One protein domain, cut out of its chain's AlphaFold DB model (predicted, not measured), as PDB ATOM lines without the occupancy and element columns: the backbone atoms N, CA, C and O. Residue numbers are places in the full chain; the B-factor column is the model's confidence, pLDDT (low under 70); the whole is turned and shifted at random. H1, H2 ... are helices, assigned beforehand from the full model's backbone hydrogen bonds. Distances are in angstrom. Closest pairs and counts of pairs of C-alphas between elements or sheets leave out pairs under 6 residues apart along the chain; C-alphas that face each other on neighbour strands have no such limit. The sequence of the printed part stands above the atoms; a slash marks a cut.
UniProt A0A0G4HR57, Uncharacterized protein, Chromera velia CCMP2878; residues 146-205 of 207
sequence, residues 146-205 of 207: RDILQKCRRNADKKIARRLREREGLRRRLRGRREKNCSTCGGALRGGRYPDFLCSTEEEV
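Overview. This is residues 146 to 205 of the 207 residues of an uncharacterized protein of Chromera velia CCMP2878 (UniProt A0A0G4HR57). Picture a long helical arm with a small head at one end: H1, 52.3 A from first to last C-alpha, makes most of the length, its residues 146 to 166 stick out free, and H2, the link after it and H3 gather at the other part of H1. At the end of H1 the chain turns into the short H2, which packs on that end at a steep angle, and residues 191 to 201 then lead back to H3, a single short turn near H1. The printed part has 60 residues with three named helices, in the order H1, H2, H3, and no named strand, and its class is all helix. The whole is extended, with a radius of gyration of the C-alphas of 17.3 A and spans of 55 by 22 by 18 A.

Along the chain. Find C-alpha 146 at (-37.027, 27.760, -7.258), where H1 begins; residues 146 to 181 form it, and it runs 52.3 A to C-alpha 181 at (-30.268, -24.060, -9.021). Watch the y value fall along H1, whose direction is (0.05, -1.00, -0.04). Look next at residues 183 to 190, which form H2, 10.6 A from first to last C-alpha. Read on to residues 202 to 205, which form H3, 5.4 A long, and find its last C-alpha, 205, at (-30.329, -8.271, 2.508).

Arrangement. Begin with H1 and go to its residues 178 to 180, with which alone it touches H2. The closest C-alphas of the two are those of Glu 179 and Gly 186, 3.7 A apart. H1 and H2 run opposite ways at a steep tilt of 53 degrees. Then compare Arg 171 with Glu 204: their C-alphas, 7.4 A apart, are the closest of H1 and H3, which are close but not clearly touching. H2 and H3 are apart. In the backbones of H1 and H2 you will find every O i to N i+4 pair within hydrogen-bond range; H3, with 4 residues, is too short for such a pair, and its one O i to N i+3 pair is within range.

Size, cuts and confidence. The two C-alphas farthest apart are those of Arg 146 and Ser 183, at 55.5 A. Without residues 146 to 166, which stand free, the body has 39 residues and spans 24 by 17 by 16 A. The link from H1 to H2 is tight, with 1 residue, and the link from H2 to H3 is long, with 11 residues. The printed part, residues 146 to 205, has no cut. Look in the B-factor column for the model's confidence: the mean pLDDT of the printed part is 83.9, and residues 194 to 205 are under 70.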
ATOM      1  N   ARG A 146     -36.031  28.825  -7.055       93.62
ATOM      2  CA  ARG A 146     -37.027  27.760  -7.258       93.62
ATOM      3  C   ARG A 146     -36.617  26.772  -8.352       93.62
ATOM      4  O   ARG A 146     -36.808  25.568  -8.177       93.62
ATOM      5  N   ASP A 147     -36.029  27.257  -9.440       92.94
ATOM      6  CA  ASP A 147     -35.581  26.421 -10.557       92.94
ATOM      7  C   ASP A 147     -34.387  25.559 -10.146       92.94
ATOM      8  O   ASP A 147     -34.314  24.377 -10.493       92.94
ATOM      9  N   ILE A 148     -33.488  26.123  -9.333       93.00
ATOM     10  CA  ILE A 148     -32.351  25.405  -8.749       93.00
ATOM     11  C   ILE A 148     -32.855  24.259  -7.861       93.00
ATOM     12  O   ILE A 148     -32.472  23.106  -8.069       93.00
ATOM     13  N   LEU A 149     -33.780  24.534  -6.936       95.19
ATOM     14  CA  LEU A 149     -34.366  23.504  -6.069       95.19
ATOM     15  C   LEU A 149     -35.101  22.423  -6.868       95.19
ATOM     16  O   LEU A 149     -34.956  21.227  -6.594       95.19
ATOM     17  N   GLN A 150     -35.854  22.813  -7.899       96.44
ATOM     18  CA  GLN A 150     -36.553  21.857  -8.753       96.44
ATOM     19  C   GLN A 150     -35.573  20.969  -9.535       96.44
ATOM     20  O   GLN A 150     -35.810  19.764  -9.680       96.44
ATOM     21  N   LYS A 151     -34.453  21.527 -10.005       96.88
ATOM     22  CA  LYS A 151     -33.379  20.774 -10.664       96.88
ATOM     23  C   LYS A 151     -32.716  19.788  -9.699       96.88
ATOM     24  O   LYS A 151     -32.540  18.624 -10.067       96.88
ATOM     25  N   CYS A 152     -32.419  20.210  -8.470       96.06
ATOM     26  CA  CYS A 152     -31.869  19.340  -7.428       96.06
ATOM     27  C   CYS A 152     -32.804  18.165  -7.124       96.06
ATOM     28  O   CYS A 152     -32.366  17.014  -7.157       96.06
ATOM     29  N   ARG A 153     -34.106  18.428  -6.942       98.06
ATOM     30  CA  ARG A 153     -35.112  17.381  -6.713       98.06
ATOM     31  C   ARG A 153     -35.157  16.371  -7.860       98.06
ATOM     32  O   ARG A 153     -35.013  15.176  -7.629       98.06
ATOM     33  N   ARG A 154     -35.245  16.842  -9.110       98.06
ATOM     34  CA  ARG A 154     -35.238  15.962 -10.295       98.06
ATOM     35  C   ARG A 154     -33.964  15.119 -10.385       98.06
ATOM     36  O   ARG A 154     -34.018  13.971 -10.823       98.06
ATOM     37  N   ASN A 155     -32.815  15.668  -9.999       98.12
ATOM     38  CA  ASN A 155     -31.557  14.925  -9.977       98.12
ATOM     39  C   ASN A 155     -31.534  13.858  -8.874       98.12
ATOM     40  O   ASN A 155     -31.074  12.743  -9.132       98.12
ATOM     41  N   ALA A 156     -32.059  14.159  -7.685       97.94
ATOM     42  CA  ALA A 156     -32.227  13.177  -6.619       97.94
ATOM     43  C   ALA A 156     -33.170  12.041  -7.053       97.94
ATOM     44  O   ALA A 156     -32.797  10.870  -6.970       97.94
ATOM     45  N   ASP A 157     -34.318  12.377  -7.644       98.38
ATOM     46  CA  ASP A 157     -35.287  11.402  -8.155       98.38
ATOM     47  C   ASP A 157     -34.664  10.492  -9.222       98.38
ATOM     48  O   ASP A 157     -34.833   9.272  -9.193       98.38
ATOM     49  N   LYS A 158     -33.863  11.053 -10.141       98.50
ATOM     50  CA  LYS A 158     -33.111  10.265 -11.133       98.50
ATOM     51  C   LYS A 158     -32.135   9.286 -10.476       98.50
ATOM     52  O   LYS A 158     -32.036   8.145 -10.933       98.50
ATOM     53  N   LYS A 159     -31.421   9.707  -9.425       98.12
ATOM     54  CA  LYS A 159     -30.501   8.836  -8.671       98.12
ATOM     55  C   LYS A 159     -31.267   7.700  -7.986       98.12
ATOM     56  O   LYS A 159     -30.850   6.548  -8.100       98.12
ATOM     57  N   ILE A 160     -32.402   7.999  -7.354       97.94
ATOM     58  CA  ILE A 160     -33.267   7.000  -6.707       97.94
ATOM     59  C   ILE A 160     -33.799   6.005  -7.746       97.94
ATOM     60  O   ILE A 160     -33.621   4.798  -7.595       97.94
ATOM     61  N   ALA A 161     -34.369   6.495  -8.849       98.06
ATOM     62  CA  ALA A 161     -34.902   5.649  -9.914       98.06
ATOM     63  C   ALA A 161     -33.832   4.741 -10.541       98.06
ATOM     64  O   ALA A 161     -34.114   3.601 -10.907       98.06
ATOM     65  N   ARG A 162     -32.586   5.221 -10.666       97.94
ATOM     66  CA  ARG A 162     -31.461   4.393 -11.123       97.94
ATOM     67  C   ARG A 162     -31.173   3.251 -10.145       97.94
ATOM     68  O   ARG A 162     -31.174   2.104 -10.579       97.94
ATOM     69  N   ARG A 163     -31.017   3.555  -8.851       97.00
ATOM     70  CA  ARG A 163     -30.759   2.545  -7.807       97.00
ATOM     71  C   ARG A 163     -31.869   1.495  -7.735       97.00
ATOM     72  O   ARG A 163     -31.586   0.308  -7.636       97.00
ATOM     73  N   LEU A 164     -33.132   1.910  -7.858       96.06
ATOM     74  CA  LEU A 164     -34.269   0.984  -7.876       96.06
ATOM     75  C   LEU A 164     -34.210   0.012  -9.060       96.06
ATOM     76  O   LEU A 164     -34.431  -1.182  -8.876       96.06
ATOM     77  N   ARG A 165     -33.857   0.492 -10.260       96.69
ATOM     78  CA  ARG A 165     -33.685  -0.373 -11.439       96.69
ATOM     79  C   ARG A 165     -32.516  -1.343 -11.289       96.69
ATOM     80  O   ARG A 165     -32.635  -2.495 -11.697       96.69
ATOM     81  N   GLU A 166     -31.404  -0.894 -10.710       96.12
ATOM     82  CA  GLU A 166     -30.244  -1.748 -10.418       96.12
ATOM     83  C   GLU A 166     -30.623  -2.860  -9.432       96.12
ATOM     84  O   GLU A 166     -30.420  -4.041  -9.728       96.12
ATOM     85  N   ARG A 167     -31.275  -2.499  -8.320       92.25
ATOM     86  CA  ARG A 167     -31.777  -3.441  -7.312       92.25
ATOM     87  C   ARG A 167     -32.770  -4.439  -7.902       92.25
ATOM     88  O   ARG A 167     -32.667  -5.640  -7.663       92.25
ATOM     89  N   GLU A 168     -33.710  -3.970  -8.719       93.25
ATOM     90  CA  GLU A 168     -34.661  -4.850  -9.398       93.25
ATOM     91  C   GLU A 168     -33.955  -5.800 -10.377       93.25
ATOM     92  O   GLU A 168     -34.274  -6.990 -10.433       93.25
ATOM     93  N   GLY A 169     -32.959  -5.306 -11.116       94.06
ATOM     94  CA  GLY A 169     -32.124  -6.120 -11.995       94.06
ATOM     95  C   GLY A 169     -31.390  -7.231 -11.241       94.06
ATOM     96  O   GLY A 169     -31.407  -8.384 -11.680       94.06
ATOM     97  N   LEU A 170     -30.799  -6.912 -10.087       90.38
ATOM     98  CA  LEU A 170     -30.155  -7.885  -9.202       90.38
ATOM     99  C   LEU A 170     -31.156  -8.922  -8.691       90.38
ATOM    100  O   LEU A 170     -30.936 -10.122  -8.861       90.38
ATOM    101  N   ARG A 171     -32.305  -8.475  -8.175       85.69
ATOM    102  CA  ARG A 171     -33.374  -9.358  -7.693       85.69
ATOM    103  C   ARG A 171     -33.857 -10.316  -8.784       85.69
ATOM    104  O   ARG A 171     -34.025 -11.507  -8.533       85.69
ATOM    105  N   ARG A 172     -34.017  -9.840 -10.025       88.38
ATOM    106  CA  ARG A 172     -34.379 -10.685 -11.178       88.38
ATOM    107  C   ARG A 172     -33.296 -11.721 -11.501       88.38
ATOM    108  O   ARG A 172     -33.632 -12.874 -11.767       88.38
ATOM    109  N   ARG A 173     -32.010 -11.347 -11.459       89.94
ATOM    110  CA  ARG A 173     -30.885 -12.277 -11.688       89.94
ATOM    111  C   ARG A 173     -30.810 -13.351 -10.606       89.94
ATOM    112  O   ARG A 173     -30.717 -14.531 -10.938       89.94
ATOM    113  N   LEU A 174     -30.902 -12.955  -9.337       85.94
ATOM    114  CA  LEU A 174     -30.913 -13.874  -8.198       85.94
ATOM    115  C   LEU A 174     -32.108 -14.824  -8.273       85.94
ATOM    116  O   LEU A 174     -31.934 -16.036  -8.154       85.94
ATOM    117  N   ARG A 175     -33.300 -14.301  -8.585       83.50
ATOM    118  CA  ARG A 175     -34.501 -15.111  -8.817       83.50
ATOM    119  C   ARG A 175     -34.277 -16.146  -9.918       83.50
ATOM    120  O   ARG A 175     -34.519 -17.325  -9.686       83.50
ATOM    121  N   GLY A 176     -33.756 -15.736 -11.076       87.50
ATOM    122  CA  GLY A 176     -33.467 -16.653 -12.183       87.50
ATOM    123  C   GLY A 176     -32.400 -17.699 -11.842       87.50
ATOM    124  O   GLY A 176     -32.488 -18.840 -12.291       87.50
ATOM    125  N   ARG A 177     -31.405 -17.344 -11.017       86.12
ATOM    126  CA  ARG A 177     -30.399 -18.287 -10.508       86.12
ATOM    127  C   ARG A 177     -31.030 -19.307  -9.560       86.12
ATOM    128  O   ARG A 177     -30.801 -20.501  -9.725       86.12
ATOM    129  N   ARG A 178     -31.860 -18.866  -8.610       83.06
ATOM    130  CA  ARG A 178     -32.563 -19.751  -7.664       83.06
ATOM    131  C   ARG A 178     -33.549 -20.675  -8.365       83.06
ATOM    132  O   ARG A 178     -33.595 -21.855  -8.044       83.06
ATOM    133  N   GLU A 179     -34.271 -20.163  -9.357       85.06
ATOM    134  CA  GLU A 179     -35.217 -20.951 -10.149       85.06
ATOM    135  C   GLU A 179     -34.549 -22.119 -10.894       85.06
ATOM    136  O   GLU A 179     -35.169 -23.165 -11.113       85.06
ATOM    137  N   LYS A 180     -33.279 -21.944 -11.277       88.06
ATOM    138  CA  LYS A 180     -32.470 -22.963 -11.956       88.06
ATOM    139  C   LYS A 180     -31.733 -23.890 -10.988       88.06
ATOM    140  O   LYS A 180     -31.608 -25.069 -11.291       88.06
ATOM    141  N   ASN A 181     -31.255 -23.368  -9.858       86.38
ATOM    142  CA  ASN A 181     -30.268 -24.060  -9.021       86.38
ATOM    143  C   ASN A 181     -30.839 -24.679  -7.738       86.38
ATOM    144  O   ASN A 181     -30.170 -25.502  -7.126       86.38
ATOM    145  N   CYS A 182     -32.040 -24.293  -7.302       82.31
ATOM    146  CA  CYS A 182     -32.675 -24.856  -6.112       82.31
ATOM    147  C   CYS A 182     -33.954 -25.587  -6.520       82.31
ATOM    148  O   CYS A 182     -34.875 -24.968  -7.049       82.31
ATOM    149  N   SER A 183     -34.032 -26.891  -6.262       79.88
ATOM    150  CA  SER A 183     -35.211 -27.710  -6.575       79.88
ATOM    151  C   SER A 183     -36.456 -27.223  -5.826       79.88
ATOM    152  O   SER A 183     -37.504 -27.023  -6.437       79.88
ATOM    153  N   THR A 184     -36.320 -26.940  -4.528       79.56
ATOM    154  CA  THR A 184     -37.405 -26.447  -3.666       79.56
ATOM    155  C   THR A 184     -37.874 -25.047  -4.078       79.56
ATOM    156  O   THR A 184     -39.056 -24.839  -4.352       79.56
ATOM    157  N   CYS A 185     -36.953 -24.081  -4.190       81.56
ATOM    158  CA  CYS A 185     -37.305 -22.706  -4.561       81.56
ATOM    159  C   CYS A 185     -37.746 -22.604  -6.027       81.56
ATOM    160  O   CYS A 185     -38.652 -21.841  -6.348       81.56
ATOM    161  N   GLY A 186     -37.123 -23.359  -6.931       82.62
ATOM    162  CA  GLY A 186     -37.442 -23.332  -8.354       82.62
ATOM    163  C   GLY A 186     -38.800 -23.930  -8.682       82.62
ATOM    164  O   GLY A 186     -39.502 -23.373  -9.526       82.62
ATOM    165  N   GLY A 187     -39.215 -24.990  -7.984       82.94
ATOM    166  CA  GLY A 187     -40.576 -25.517  -8.090       82.94
ATOM    167  C   GLY A 187     -41.624 -24.486  -7.660       82.94
ATOM    168  O   GLY A 187     -42.575 -24.226  -8.398       82.94
ATOM    169  N   ALA A 188     -41.410 -23.830  -6.515       81.31
ATOM    170  CA  ALA A 188     -42.314 -22.796  -6.011       81.31
ATOM    171  C   ALA A 188     -42.409 -21.585  -6.959       81.31
ATOM    172  O   ALA A 188     -43.512 -21.188  -7.343       81.31
ATOM    173  N   LEU A 189     -41.265 -21.058  -7.414       80.50
ATOM    174  CA  LEU A 189     -41.202 -19.892  -8.300       80.50
ATOM    175  C   LEU A 189     -41.857 -20.137  -9.669       80.50
ATOM    176  O   LEU A 189     -42.507 -19.227 -10.187       80.50
ATOM    177  N   ARG A 190     -41.720 -21.344 -10.239       83.06
ATOM    178  CA  ARG A 190     -42.397 -21.744 -11.489       83.06
ATOM    179  C   ARG A 190     -43.897 -21.937 -11.296       83.06
ATOM    180  O   ARG A 190     -44.671 -21.598 -12.182       83.06
ATOM    181  N   GLY A 191     -44.304 -22.443 -10.131       82.25
ATOM    182  CA  GLY A 191     -45.705 -22.607  -9.744       82.25
ATOM    183  C   GLY A 191     -46.406 -21.309  -9.336       82.25
ATOM    184  O   GLY A 191     -47.522 -21.368  -8.826       82.25
ATOM    185  N   GLY A 192     -45.754 -20.151  -9.495       76.62
ATOM    186  CA  GLY A 192     -46.304 -18.847  -9.114       76.62
ATOM    187  C   GLY A 192     -46.482 -18.661  -7.605       76.62
ATOM    188  O   GLY A 192     -47.070 -17.669  -7.184       76.62
ATOM    189  N   ARG A 193     -45.971 -19.585  -6.785       74.12
ATOM    190  CA  ARG A 193     -45.999 -19.472  -5.329       74.12
ATOM    191  C   ARG A 193     -44.768 -18.693  -4.899       74.12
ATOM    192  O   ARG A 193     -43.645 -19.067  -5.231       74.12
ATOM    193  N   TYR A 194     -44.982 -17.602  -4.179       67.44
ATOM    194  CA  TYR A 194     -43.895 -16.899  -3.518       67.44
ATOM    195  C   TYR A 194     -43.612 -17.659  -2.218       67.44
ATOM    196  O   TYR A 194     -44.502 -17.717  -1.375       67.44
ATOM    197  N   PRO A 195     -42.452 -18.321  -2.051       62.75
ATOM    198  CA  PRO A 195     -42.119 -18.871  -0.751       62.75
ATOM    199  C   PRO A 195     -41.893 -17.689   0.187       62.75
ATOM    200  O   PRO A 195     -41.044 -16.842  -0.095       62.75
ATOM    201  N   ASP A 196     -42.627 -17.646   1.296       61.03
ATOM    202  CA  ASP A 196     -42.470 -16.608   2.325       61.03
ATOM    203  C   ASP A 196     -41.052 -16.607   2.928       61.03
ATOM    204  O   ASP A 196     -40.574 -15.592   3.427       61.03
ATOM    205  N   PHE A 197     -40.334 -17.725   2.777       54.44
ATOM    206  CA  PHE A 197     -38.932 -17.901   3.130       54.44
ATOM    207  C   PHE A 197     -38.132 -18.287   1.885       54.44
ATOM    208  O   PHE A 197     -37.787 -19.449   1.665       54.44
ATOM    209  N   LEU A 198     -37.838 -17.318   1.021       62.31
ATOM    210  CA  LEU A 198     -36.712 -17.505   0.113       62.31
ATOM    211  C   LEU A 198     -35.445 -17.638   0.969       62.31
ATOM    212  O   LEU A 198     -35.289 -16.901   1.939       62.31
ATOM    213  N   CYS A 199     -34.543 -18.560   0.618       56.81
ATOM    214  CA  CYS A 199     -33.183 -18.569   1.155       56.81
ATOM    215  C   CYS A 199     -32.526 -17.228   0.805       56.81
ATOM    216  O   CYS A 199     -31.938 -17.105  -0.271       56.81
ATOM    217  N   SER A 200     -32.689 -16.223   1.665       57.03
ATOM    218  CA  SER A 200     -32.041 -14.928   1.537       57.03
ATOM    219  C   SER A 200     -30.548 -15.170   1.636       57.03
ATOM    220  O   SER A 200     -30.000 -15.421   2.704       57.03
ATOM    221  N   THR A 201     -29.894 -15.165   0.485       59.78
ATOM    222  CA  THR A 201     -28.448 -14.999   0.423       59.78
ATOM    223  C   THR A 201     -28.135 -13.613   0.973       59.78
ATOM    224  O   THR A 201     -28.894 -12.683   0.700       59.78
ATOM    225  N   GLU A 202     -27.044 -13.452   1.721       58.66
ATOM    226  CA  GLU A 202     -26.662 -12.164   2.331       58.66
ATOM    227  C   GLU A 202     -26.649 -11.003   1.312       58.66
ATOM    228  O   GLU A 202     -27.045  -9.884   1.630       58.66
ATOM    229  N   GLU A 203     -26.349 -11.312   0.044       58.69
ATOM    230  CA  GLU A 203     -26.421 -10.400  -1.109       58.69
ATOM    231  C   GLU A 203     -27.800  -9.737  -1.335       58.69
ATOM    232  O   GLU A 203     -27.875  -8.681  -1.954       58.69
ATOM    233  N   GLU A 204     -28.903 -10.337  -0.874       56.16
ATOM    234  CA  GLU A 204     -30.270  -9.809  -1.043       56.16
ATOM    235  C   GLU A 204     -30.716  -8.939   0.145       56.16
ATOM    236  O   GLU A 204     -31.633  -8.134   0.005       56.16
ATOM    237  N   VAL A 205     -30.055  -9.074   1.301       61.62
ATOM    238  CA  VAL A 205     -30.329  -8.271   2.508       61.62
ATOM    239  C   VAL A 205     -29.614  -6.916   2.438       61.62
ATOM    240  O   VAL A 205     -30.110  -5.930   2.975       61.62
TER     241      VAL A 205